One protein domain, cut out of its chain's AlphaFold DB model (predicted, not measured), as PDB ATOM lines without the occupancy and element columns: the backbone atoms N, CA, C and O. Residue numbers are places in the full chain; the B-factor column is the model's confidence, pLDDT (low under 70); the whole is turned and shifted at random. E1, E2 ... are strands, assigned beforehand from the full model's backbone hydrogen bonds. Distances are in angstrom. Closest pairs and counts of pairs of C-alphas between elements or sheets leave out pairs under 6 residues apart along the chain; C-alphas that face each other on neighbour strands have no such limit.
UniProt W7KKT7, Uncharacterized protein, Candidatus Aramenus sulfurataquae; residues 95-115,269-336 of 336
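AT A GLANCE: This is residues 95 to 115 and 269 to 336 of the 336 residues of an uncharacterized protein of Candidatus Aramenus sulfurataquae (UniProt W7KKT7). One strongly twisted sheet folds over on itself into two layers, partly face to face, with the long strands E4 and E5 bending sharply and running through both. E1, E2 and E7 extend one layer, E3 and E6 belong to the other, and the edges E1 and E6 leave one side open. The 89 printed residues hold seven named strands, E1 to E7 in chain order, and no named helix: all strand, in a branched antiparallel sheet. The whole is compact, with a radius of gyration of the C-alphas of 11.8 A and spans of 33 by 31 by 20 A.

HOW THE PARTS SIT: E1, residues 100 to 103, and E2, residues 106 to 113, form a hairpin, with N 101 and O 108 2.8 A apart. On the other side of E2 is E7, residues 320 to 327, with N 109 to O 324 at 2.8 A. E3, residues 269 to 275, E4, residues 278 to 290, E5, residues 294 to 308, and E6, residues 311 to 315, form a meander, each strand the antiparallel neighbour of the one before. N and O pairs within hydrogen-bond range include N 273 and O 280, 2.9 A, N 285 and O 298, 2.9 A, and N 306 and O 313, 2.8 A. E4 bends by 141 degrees at residue 287 and E5 by 145 degrees at residue 298. E5 has E4 on one side and, staggered on the other, E7 beside residues 294 to 301 and E6 beside 303 to 308; N 297 is 2.9 A from O 323. E1 and E6 are apart.

IN THESE COORDINATES: E1, 9.9 A long, begins at C-alpha 100 (122.121, 143.244, 176.500). E2 is 20.1 A, E3 18.6 A, E4 14.1 A, E5 16.0 A and E6 13.5 A long. E7, 22.5 A, ends at C-alpha 327 (111.521, 149.152, 172.487).

THE WHOLE: The C-alphas farthest apart, of Lys 115 and Gly 309, are 34.0 A apart. Residues 116 to 268 are not printed; C-alphas 115 and 269 are 19.4 A apart across the cut. The links printed whole are tight. Residues 328 to 336 have pLDDT under 70.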
ATOM      1  N   VAL A  95     129.115 146.003 182.730       86.56
ATOM      2  CA  VAL A  95     129.015 146.900 181.572       86.56
ATOM      3  C   VAL A  95     130.162 146.566 180.621       86.56
ATOM      4  O   VAL A  95     131.299 146.985 180.837       86.56
ATOM      5  N   GLU A  96     129.861 145.763 179.605       91.12
ATOM      6  CA  GLU A  96     130.790 145.326 178.561       91.12
ATOM      7  C   GLU A  96     130.125 145.427 177.193       91.12
ATOM      8  O   GLU A  96     128.907 145.301 177.079       91.12
ATOM      9  N   GLU A  97     130.932 145.634 176.159       92.44
ATOM     10  CA  GLU A  97     130.461 145.734 174.779       92.44
ATOM     11  C   GLU A  97     129.718 144.466 174.337       92.44
ATOM     12  O   GLU A  97     130.083 143.343 174.694       92.44
ATOM     13  N   GLY A  98     128.640 144.655 173.580       89.31
ATOM     14  CA  GLY A  98     127.761 143.595 173.094       89.31
ATOM     15  C   GLY A  98     126.782 143.044 174.134       89.31
ATOM     16  O   GLY A  98     125.942 142.219 173.782       89.31
ATOM     17  N   LYS A  99     126.847 143.481 175.401       91.69
ATOM     18  CA  LYS A  99     125.932 142.999 176.443       91.69
ATOM     19  C   LYS A  99     124.565 143.657 176.369       91.69
ATOM     20  O   LYS A  99     124.443 144.870 176.204       91.69
ATOM     21  N   ARG A 100     123.528 142.840 176.548       92.25
ATOM     22  CA  ARG A 100     122.121 143.244 176.500       92.25
ATOM     23  C   ARG A 100     121.472 143.093 177.868       92.25
ATOM     24  O   ARG A 100     121.410 141.998 178.425       92.25
ATOM     25  N   ILE A 101     120.969 144.200 178.394       90.19
ATOM     26  CA  ILE A 101     120.273 144.289 179.675       90.19
ATOM     27  C   ILE A 101     118.790 144.481 179.388       90.19
ATOM     28  O   ILE A 101     118.388 145.424 178.706       90.19
ATOM     29  N   TYR A 102     117.966 143.585 179.909       87.00
ATOM     30  CA  TYR A 102     116.534 143.588 179.673       87.00
ATOM     31  C   TYR A 102     115.762 144.209 180.833       87.00
ATOM     32  O   TYR A 102     115.902 143.821 181.995       87.00
ATOM     33  N   TYR A 103     114.877 145.130 180.476       84.12
ATOM     34  CA  TYR A 103     113.815 145.680 181.304       84.12
ATOM     35  C   TYR A 103     112.476 145.345 180.615       84.12
ATOM     36  O   TYR A 103     112.448 145.310 179.391       84.12
ATOM     37  N   PRO A 104     111.359 145.037 181.304       79.56
ATOM     38  CA  PRO A 104     110.136 144.563 180.652       79.56
ATOM     39  C   PRO A 104     109.745 145.388 179.427       79.56
ATOM     40  O   PRO A 104     109.499 146.571 179.594       79.56
ATOM     41  N   ASP A 105     109.711 144.770 178.236       79.56
ATOM     42  CA  ASP A 105     109.476 145.380 176.903       79.56
ATOM     43  C   ASP A 105     110.528 146.390 176.368       79.56
ATOM     44  O   ASP A 105     110.308 147.022 175.332       79.56
ATOM     45  N   LEU A 106     111.699 146.483 176.999       86.19
ATOM     46  CA  LEU A 106     112.812 147.351 176.613       86.19
ATOM     47  C   LEU A 106     114.164 146.628 176.747       86.19
ATOM     48  O   LEU A 106     114.513 146.124 177.812       86.19
ATOM     49  N   THR A 107     114.981 146.654 175.700       89.38
ATOM     50  CA  THR A 107     116.357 146.139 175.756       89.38
ATOM     51  C   THR A 107     117.345 147.293 175.697       89.38
ATOM     52  O   THR A 107     117.237 148.155 174.828       89.38
ATOM     53  N   VAL A 108     118.316 147.302 176.610       91.88
ATOM     54  CA  VAL A 108     119.467 148.210 176.602       91.88
ATOM     55  C   VAL A 108     120.694 147.416 176.168       91.88
ATOM     56  O   VAL A 108     121.137 146.516 176.872       91.88
ATOM     57  N   GLU A 109     121.233 147.734 175.004       93.50
ATOM     58  CA  GLU A 109     122.430 147.123 174.434       93.50
ATOM     59  C   GLU A 109     123.628 148.055 174.633       93.50
ATOM     60  O   GLU A 109     123.572 149.242 174.308       93.50
ATOM     61  N   VAL A 110     124.713 147.528 175.196       93.50
ATOM     62  CA  VAL A 110     125.974 148.250 175.361       93.50
ATOM     63  C   VAL A 110     126.751 148.141 174.056       93.50
ATOM     64  O   VAL A 110     127.339 147.103 173.768       93.50
ATOM     65  N   LEU A 111     126.748 149.203 173.252       93.06
ATOM     66  CA  LEU A 111     127.441 149.205 171.964       93.06
ATOM     67  C   LEU A 111     128.950 149.367 172.134       93.06
ATOM     68  O   LEU A 111     129.719 148.682 171.469       93.06
ATOM     69  N   ARG A 112     129.369 150.273 173.023       94.12
ATOM     70  CA  ARG A 112     130.785 150.581 173.246       94.12
ATOM     71  C   ARG A 112     131.032 151.068 174.671       94.12
ATOM     72  O   ARG A 112     130.224 151.835 175.200       94.12
ATOM     73  N   VAL A 113     132.149 150.667 175.279       93.75
ATOM     74  CA  VAL A 113     132.578 151.133 176.610       93.75
ATOM     75  C   VAL A 113     133.900 151.876 176.472       93.75
ATOM     76  O   VAL A 113     134.954 151.277 176.280       93.75
ATOM     77  N   LEU A 114     133.846 153.196 176.604       94.31
ATOM     78  CA  LEU A 114     134.971 154.094 176.357       94.31
ATOM     79  C   LEU A 114     135.767 154.288 177.651       94.31
ATOM     80  O   LEU A 114     135.195 154.336 178.742       94.31
ATOM     81  N   LYS A 115     137.096 154.363 177.572       90.06
ATOM     82  CA  LYS A 115     137.936 154.447 178.778       90.06
ATOM     83  C   LYS A 115     137.996 155.859 179.334       90.06
ATOM     84  O   LYS A 115     137.949 156.020 180.553       90.06
ATOM     85  N   LYS A 269     124.596 167.151 179.299       89.12
ATOM     86  CA  LYS A 269     123.700 167.552 180.382       89.12
ATOM     87  C   LYS A 269     122.692 166.446 180.649       89.12
ATOM     88  O   LYS A 269     122.661 165.433 179.955       89.12
ATOM     89  N   GLU A 270     121.886 166.628 181.685       90.62
ATOM     90  CA  GLU A 270     120.733 165.761 181.896       90.62
ATOM     91  C   GLU A 270     119.703 165.998 180.785       90.62
ATOM     92  O   GLU A 270     119.335 167.138 180.486       90.62
ATOM     93  N   GLN A 271     119.291 164.914 180.138       90.75
ATOM     94  CA  GLN A 271     118.319 164.899 179.057       90.75
ATOM     95  C   GLN A 271     117.244 163.866 179.366       90.75
ATOM     96  O   GLN A 271     117.516 162.844 179.994       90.75
ATOM     97  N   GLU A 272     116.027 164.122 178.894       91.44
ATOM     98  CA  GLU A 272     114.915 163.185 178.989       91.44
ATOM     99  C   GLU A 272     114.344 162.934 177.596       91.44
ATOM    100  O   GLU A 272     114.018 163.868 176.859       91.44
ATOM    101  N   VAL A 273     114.203 161.661 177.233       89.62
ATOM    102  CA  VAL A 273     113.584 161.246 175.977       89.62
ATOM    103  C   VAL A 273     112.482 160.231 176.236       89.62
ATOM    104  O   VAL A 273     112.621 159.305 177.031       89.62
ATOM    105  N   LYS A 274     111.364 160.394 175.527       88.00
ATOM    106  CA  LYS A 274     110.309 159.381 175.480       88.00
ATOM    107  C   LYS A 274     110.625 158.327 174.428       88.00
ATOM    108  O   LYS A 274     110.928 158.695 173.287       88.00
ATOM    109  N   LEU A 275     110.496 157.064 174.822       87.12
ATOM    110  CA  LEU A 275     110.648 155.874 173.991       87.12
ATOM    111  C   LEU A 275     109.446 154.961 174.264       87.12
ATOM    112  O   LEU A 275     109.369 154.328 175.314       87.12
ATOM    113  N   GLY A 276     108.445 154.955 173.387       82.94
ATOM    114  CA  GLY A 276     107.158 154.303 173.636       82.94
ATOM    115  C   GLY A 276     106.525 154.724 174.974       82.94
ATOM    116  O   GLY A 276     106.250 155.900 175.207       82.94
ATOM    117  N   LYS A 277     106.302 153.749 175.870       83.81
ATOM    118  CA  LYS A 277     105.752 153.958 177.228       83.81
ATOM    119  C   LYS A 277     106.801 154.362 178.278       83.81
ATOM    120  O   LYS A 277     106.435 154.589 179.431       83.81
ATOM    121  N   TYR A 278     108.077 154.442 177.899       87.69
ATOM    122  CA  TYR A 278     109.182 154.756 178.801       87.69
ATOM    123  C   TYR A 278     109.564 156.231 178.724       87.69
ATOM    124  O   TYR A 278     109.624 156.822 177.644       87.69
ATOM    125  N   SER A 279     109.876 156.799 179.885       91.25
ATOM    126  CA  SER A 279     110.713 157.991 179.994       91.25
ATOM    127  C   SER A 279     112.135 157.543 180.330       91.25
ATOM    128  O   SER A 279     112.343 156.752 181.253       91.25
ATOM    129  N   VAL A 280     113.094 157.990 179.526       91.88
ATOM    130  CA  VAL A 280     114.513 157.667 179.648       91.88
ATOM    131  C   VAL A 280     115.245 158.955 179.991       91.88
ATOM    132  O   VAL A 280     115.350 159.847 179.148       91.88
ATOM    133  N   SER A 281     115.755 159.050 181.213       92.81
ATOM    134  CA  SER A 281     116.569 160.178 181.667       92.81
ATOM    135  C   SER A 281     118.032 159.762 181.699       92.81
ATOM    136  O   SER A 281     118.375 158.744 182.293       92.81
ATOM    137  N   PHE A 282     118.923 160.521 181.076       91.75
ATOM    138  CA  PHE A 282     120.349 160.199 181.047       91.75
ATOM    139  C   PHE A 282     121.194 161.467 181.110       91.75
ATOM    140  O   PHE A 282     120.765 162.538 180.689       91.75
ATOM    141  N   HIS A 283     122.413 161.342 181.630       91.25
ATOM    142  CA  HIS A 283     123.402 162.414 181.580       91.25
ATOM    143  C   HIS A 283     124.406 162.128 180.468       91.25
ATOM    144  O   HIS A 283     125.196 161.182 180.563       91.25
ATOM    145  N   GLY A 284     124.350 162.922 179.405       91.75
ATOM    146  CA  GLY A 284     125.161 162.683 178.225       91.75
ATOM    147  C   GLY A 284     124.590 163.339 176.981       91.75
ATOM    148  O   GLY A 284     123.921 164.369 177.070       91.75
ATOM    149  N   VAL A 285     124.856 162.733 175.828       91.69
ATOM    150  CA  VAL A 285     124.472 163.242 174.509       91.69
ATOM    151  C   VAL A 285     123.552 162.244 173.819       91.69
ATOM    152  O   VAL A 285     123.835 161.047 173.774       91.69
ATOM    153  N   LEU A 286     122.436 162.742 173.287       90.81
ATOM    154  CA  LEU A 286     121.592 161.983 172.374       90.81
ATOM    155  C   LEU A 286     122.328 161.873 171.037       90.81
ATOM    156  O   LEU A 286     122.524 162.890 170.376       90.81
ATOM    157  N   LEU A 287     122.758 160.666 170.675       89.00
ATOM    158  CA  LEU A 287     123.438 160.427 169.406       89.00
ATOM    159  C   LEU A 287     122.421 160.232 168.293       89.00
ATOM    160  O   LEU A 287     122.502 160.903 167.275       89.00
ATOM    161  N   ASP A 288     121.434 159.369 168.533       85.31
ATOM    162  CA  ASP A 288     120.372 159.085 167.578       85.31
ATOM    163  C   ASP A 288     119.040 158.894 168.308       85.31
ATOM    164  O   ASP A 288     118.968 158.300 169.388       85.31
ATOM    165  N   LYS A 289     117.953 159.347 167.687       84.31
ATOM    166  CA  LYS A 289     116.591 158.990 168.088       84.31
ATOM    167  C   LYS A 289     115.767 158.644 166.865       84.31
ATOM    168  O   LYS A 289     115.558 159.509 166.022       84.31
ATOM    169  N   PHE A 290     115.243 157.425 166.839       77.19
ATOM    170  CA  PHE A 290     114.336 156.946 165.810       77.19
ATOM    171  C   PHE A 290     112.924 156.787 166.379       77.19
ATOM    172  O   PHE A 290     112.623 155.827 167.101       77.19
ATOM    173  N   GLU A 291     112.072 157.766 166.060       75.56
ATOM    174  CA  GLU A 291     110.676 157.851 166.507       75.56
ATOM    175  C   GLU A 291     110.519 157.560 168.018       75.56
ATOM    176  O   GLU A 291     111.142 158.212 168.862       75.56
ATOM    177  N   ASP A 292     109.674 156.589 168.365       74.44
ATOM    178  CA  ASP A 292     109.453 156.049 169.703       74.44
ATOM    179  C   ASP A 292     109.994 154.609 169.852       74.44
ATOM    180  O   ASP A 292     109.691 153.937 170.843       74.44
ATOM    181  N   LYS A 293     110.812 154.149 168.892       78.00
ATOM    182  CA  LYS A 293     111.297 152.764 168.780       78.00
ATOM    183  C   LYS A 293     112.690 152.578 169.357       78.00
ATOM    184  O   LYS A 293     112.859 151.746 170.248       78.00
ATOM    185  N   ASN A 294     113.656 153.364 168.871       86.12
ATOM    186  CA  ASN A 294     115.067 153.218 169.222       86.12
ATOM    187  C   ASN A 294     115.698 154.557 169.605       86.12
ATOM    188  O   ASN A 294     115.399 155.593 169.012       86.12
ATOM    189  N   VAL A 295     116.605 154.528 170.574       89.56
ATOM    190  CA  VAL A 295     117.415 155.682 170.975       89.56
ATOM    191  C   VAL A 295     118.846 155.223 171.224       89.56
ATOM    192  O   VAL A 295     119.057 154.270 171.969       89.56
ATOM    193  N   THR A 296     119.816 155.935 170.658       91.62
ATOM    194  CA  THR A 296     121.242 155.760 170.946       91.62
ATOM    195  C   THR A 296     121.738 156.948 171.757       91.62
ATOM    196  O   THR A 296     121.548 158.103 171.371       91.62
ATOM    197  N   VAL A 297     122.393 156.681 172.884       92.88
ATOM    198  CA  VAL A 297     122.940 157.716 173.770       92.88
ATOM    199  C   VAL A 297     124.403 157.455 174.072       92.88
ATOM    200  O   VAL A 297     124.809 156.319 174.301       92.88
ATOM    201  N   LEU A 298     125.181 158.529 174.143       93.50
ATOM    202  CA  LEU A 298     126.490 158.540 174.780       93.50
ATOM    203  C   LEU A 298     126.305 159.035 176.214       93.50
ATOM    204  O   LEU A 298     126.090 160.226 176.431       93.50
ATOM    205  N   SER A 299     126.369 158.141 177.199       91.81
ATOM    206  CA  SER A 299     126.349 158.525 178.615       91.81
ATOM    207  C   SER A 299     127.756 158.856 179.091       91.81
ATOM    208  O   SER A 299     128.672 158.079 178.851       91.81
ATOM    209  N   MET A 300     127.925 159.951 179.835       86.94
ATOM    210  CA  MET A 300     129.225 160.401 180.358       86.94
ATOM    211  C   MET A 300     129.486 159.893 181.787       86.94
ATOM    212  O   MET A 300     129.826 160.662 182.684       86.94
ATOM    213  N   GLY A 301     129.271 158.594 182.027       79.12
ATOM    214  CA  GLY A 301     129.658 157.923 183.279       79.12
ATOM    215  C   GLY A 301     128.831 158.276 184.524       79.12
ATOM    216  O   GLY A 301     129.275 158.020 185.638       79.12
ATOM    217  N   LYS A 302     127.639 158.867 184.368       78.81
ATOM    218  CA  LYS A 302     126.680 159.072 185.479       78.81
ATOM    219  C   LYS A 302     125.458 158.155 185.410       78.81
ATOM    220  O   LYS A 302     124.632 158.173 186.316       78.81
ATOM    221  N   GLY A 303     125.369 157.330 184.368       81.25
ATOM    222  CA  GLY A 303     124.294 156.363 184.206       81.25
ATOM    223  C   GLY A 303     123.049 156.908 183.511       81.25
ATOM    224  O   GLY A 303     123.062 157.961 182.866       81.25
ATOM    225  N   MET A 304     121.979 156.131 183.630       90.25
ATOM    226  CA  MET A 304     120.684 156.357 183.005       90.25
ATOM    227  C   MET A 304     119.572 155.858 183.924       90.25
ATOM    228  O   MET A 304     119.728 154.857 184.615       90.25
ATOM    229  N   LYS A 305     118.431 156.534 183.900       91.06
ATOM    230  CA  LYS A 305     117.207 156.141 184.581       91.06
ATOM    231  C   LYS A 305     116.122 155.824 183.568       91.06
ATOM    232  O   LYS A 305     115.929 156.543 182.591       91.06
ATOM    233  N   LEU A 306     115.408 154.744 183.829       89.25
ATOM    234  CA  LEU A 306     114.299 154.252 183.033       89.25
ATOM    235  C   LEU A 306     113.048 154.279 183.890       89.25
ATOM    236  O   LEU A 306     112.995 153.637 184.939       89.25
ATOM    237  N   LYS A 307     112.027 154.995 183.432       87.25
ATOM    238  CA  LYS A 307     110.754 155.116 184.130       87.25
ATOM    239  C   LYS A 307     109.606 154.605 183.274       87.25
ATOM    240  O   LYS A 307     109.448 155.004 182.123       87.25
ATOM    241  N   MET A 308     108.765 153.763 183.869       83.56
ATOM    242  CA  MET A 308     107.509 153.289 183.286       83.56
ATOM    243  C   MET A 308     106.394 153.381 184.331       83.56
ATOM    244  O   MET A 308     106.328 152.593 185.281       83.56
ATOM    245  N   GLY A 309     105.517 154.376 184.176       77.00
ATOM    246  CA  GLY A 309     104.518 154.704 185.196       77.00
ATOM    247  C   GLY A 309     105.184 155.088 186.523       77.00
ATOM    248  O   GLY A 309     105.957 156.044 186.579       77.00
ATOM    249  N   SER A 310     104.887 154.341 187.589       74.31
ATOM    250  CA  SER A 310     105.473 154.526 188.926       74.31
ATOM    251  C   SER A 310     106.778 153.756 189.161       74.31
ATOM    252  O   SER A 310     107.351 153.882 190.237       74.31
ATOM    253  N   HIS A 311     107.227 152.935 188.207       78.38
ATOM    254  CA  HIS A 311     108.429 152.116 188.367       78.38
ATOM    255  C   HIS A 311     109.627 152.830 187.756       78.38
ATOM    256  O   HIS A 311     109.555 153.269 186.607       78.38
ATOM    257  N   GLU A 312     110.706 152.922 188.524       84.56
ATOM    258  CA  GLU A 312     111.967 153.540 188.128       84.56
ATOM    259  C   GLU A 312     113.105 152.542 188.326       84.56
ATOM    260  O   GLU A 312     113.153 151.826 189.327       84.56
ATOM    261  N   PHE A 313     114.007 152.508 187.355       82.88
ATOM    262  CA  PHE A 313     115.168 151.638 187.317       82.88
ATOM    263  C   PHE A 313     116.390 152.464 186.925       82.88
ATOM    264  O   PHE A 313     116.318 153.284 186.013       82.88
ATOM    265  N   GLU A 314     117.510 152.268 187.615       88.44
ATOM    266  CA  GLU A 314     118.734 153.047 187.416       88.44
ATOM    267  C   GLU A 314     119.874 152.145 186.934       88.44
ATOM    268  O   GLU A 314     120.292 151.225 187.632       88.44
ATOM    269  N   LEU A 315     120.389 152.434 185.739       87.75
ATOM    270  CA  LEU A 315     121.585 151.833 185.165       87.75
ATOM    271  C   LEU A 315     122.767 152.717 185.541       87.75
ATOM    272  O   LEU A 315     122.956 153.790 184.966       87.75
ATOM    273  N   ARG A 316     123.582 152.266 186.491       86.50
ATOM    274  CA  ARG A 316     124.823 152.961 186.847       86.50
ATOM    275  C   ARG A 316     125.934 152.598 185.877       86.50
ATOM    276  O   ARG A 316     126.183 151.424 185.617       86.50
ATOM    277  N   LEU A 317     126.623 153.618 185.382       87.44
ATOM    278  CA  LEU A 317     127.769 153.493 184.488       87.44
ATOM    279  C   LEU A 317     128.935 154.206 185.156       87.44
ATOM    280  O   LEU A 317     128.746 155.294 185.680       87.44
ATOM    281  N   GLN A 318     130.118 153.603 185.153       86.44
ATOM    282  CA  GLN A 318     131.322 154.214 185.737       86.44
ATOM    283  C   GLN A 318     132.213 154.888 184.690       86.44
ATOM    284  O   GLN A 318     133.157 155.592 185.032       86.44
ATOM    285  N   LYS A 319     131.931 154.635 183.413       90.75
ATOM    286  CA  LYS A 319     132.723 155.071 182.268       90.75
ATOM    287  C   LYS A 319     131.814 155.637 181.186       90.75
ATOM    288  O   LYS A 319     130.629 155.269 181.161       90.75
ATOM    289  N   PRO A 320     132.329 156.493 180.290       92.69
ATOM    290  CA  PRO A 320     131.561 156.895 179.132       92.69
ATOM    291  C   PRO A 320     131.157 155.660 178.317       92.69
ATOM    292  O   PRO A 320     131.961 154.758 178.094       92.69
ATOM    293  N   THR A 321     129.882 155.554 177.969       94.62
ATOM    294  CA  THR A 321     129.323 154.331 177.375       94.62
ATOM    295  C   THR A 321     128.299 154.704 176.321       94.62
ATOM    296  O   THR A 321     127.418 155.531 176.577       94.62
ATOM    297  N   VAL A 322     128.397 154.070 175.157       94.25
ATOM    298  CA  VAL A 322     127.407 154.179 174.088       94.25
ATOM    299  C   VAL A 322     126.368 153.085 174.292       94.25
ATOM    300  O   VAL A 322     126.695 151.897 174.302       94.25
ATOM    301  N   LEU A 323     125.117 153.490 174.484       94.06
ATOM    302  CA  LEU A 323     123.992 152.597 174.739       94.06
ATOM    303  C   LEU A 323     122.950 152.731 173.639       94.06
ATOM    304  O   LEU A 323     122.591 153.843 173.259       94.06
ATOM    305  N   LEU A 324     122.408 151.598 173.210       92.88
ATOM    306  CA  LEU A 324     121.264 151.511 172.317       92.88
ATOM    307  C   LEU A 324     120.065 150.958 173.077       92.88
ATOM    308  O   LEU A 324     120.079 149.837 173.579       92.88
ATOM    309  N   LEU A 325     119.011 151.755 173.164       92.12
ATOM    310  CA  LEU A 325     117.746 151.384 173.766       92.12
ATOM    311  C   LEU A 325     116.762 151.004 172.668       92.12
ATOM    312  O   LEU A 325     116.463 151.828 171.804       92.12
ATOM    313  N   LYS A 326     116.234 149.781 172.734       88.56
ATOM    314  CA  LYS A 326     115.268 149.222 171.782       88.56
ATOM    315  C   LYS A 326     113.964 148.884 172.490       88.56
ATOM    316  O   LYS A 326     113.931 148.031 173.378       88.56
ATOM    317  N   SER A 327     112.877 149.527 172.082       82.69
ATOM    318  CA  SER A 327     111.521 149.152 172.487       82.69
ATOM    319  C   SER A 327     111.069 147.934 171.683       82.69
ATOM    320  O   SER A 327     111.169 147.921 170.456       82.69
ATOM    321  N   SER A 328     110.495 146.918 172.336       63.34
ATOM    322  CA  SER A 328     110.079 145.672 171.665       63.34
ATOM    323  C   SER A 328     108.921 145.823 170.662       63.34
ATOM    324  O   SER A 328     108.411 144.823 170.163       63.34
ATOM    325  N   ARG A 329     108.474 147.052 170.369       50.00
ATOM    326  CA  ARG A 329     107.538 147.362 169.275       50.00
ATOM    327  C   ARG A 329     108.211 147.446 167.897       50.00
ATOM    328  O   ARG A 329     107.497 147.507 166.903       50.00
ATOM    329  N   GLY A 330     109.543 147.444 167.812       38.66
ATOM    330  CA  GLY A 330     110.273 147.522 166.543       38.66
ATOM    331  C   GLY A 330     111.124 146.283 166.281       38.66
ATOM    332  O   GLY A 330     112.108 146.057 166.976       38.66
ATOM    333  N   ARG A 331     110.792 145.507 165.242       31.55
ATOM    334  CA  ARG A 331     111.742 144.584 164.598       31.55
ATOM    335  C   ARG A 331     112.571 145.376 163.583       31.55
ATOM    336  O   ARG A 331     112.361 145.234 162.389       31.55
ATOM    337  N   TYR A 332     113.446 146.259 164.049       34.03
ATOM    338  CA  TYR A 332     114.436 146.890 163.178       34.03
ATOM    339  C   TYR A 332     115.788 146.857 163.880       34.03
ATOM    340  O   TYR A 332     115.999 147.519 164.900       34.03
ATOM    341  N   GLU A 333     116.679 146.020 163.355       33.56
ATOM    342  CA  GLU A 333     118.101 146.085 163.650       33.56
ATOM    343  C   GLU A 333     118.681 147.214 162.801       33.56
ATOM    344  O   GLU A 333     118.683 147.138 161.575       33.56
ATOM    345  N   VAL A 334     119.153 148.276 163.452       30.89
ATOM    346  CA  VAL A 334     120.143 149.144 162.815       30.89
ATOM    347  C   VAL A 334     121.412 148.302 162.757       30.89
ATOM    348  O   VAL A 334     122.002 148.011 163.798       30.89
ATOM    349  N   VAL A 335     121.756 147.829 161.562       26.20
ATOM    350  CA  VAL A 335     123.059 147.217 161.304       26.20
ATOM    351  C   VAL A 335     124.080 148.348 161.419       26.20
ATOM    352  O   VAL A 335     124.013 149.307 160.652       26.20
ATOM    353  N   ILE A 336     124.932 148.274 162.445       33.25
ATOM    354  CA  ILE A 336     126.099 149.150 162.622       33.25
ATOM    355  C   ILE A 336     127.233 148.610 161.764       33.25
ATOM    356  O   ILE A 336     127.442 147.372 161.807       33.25
TER     357      ILE A 336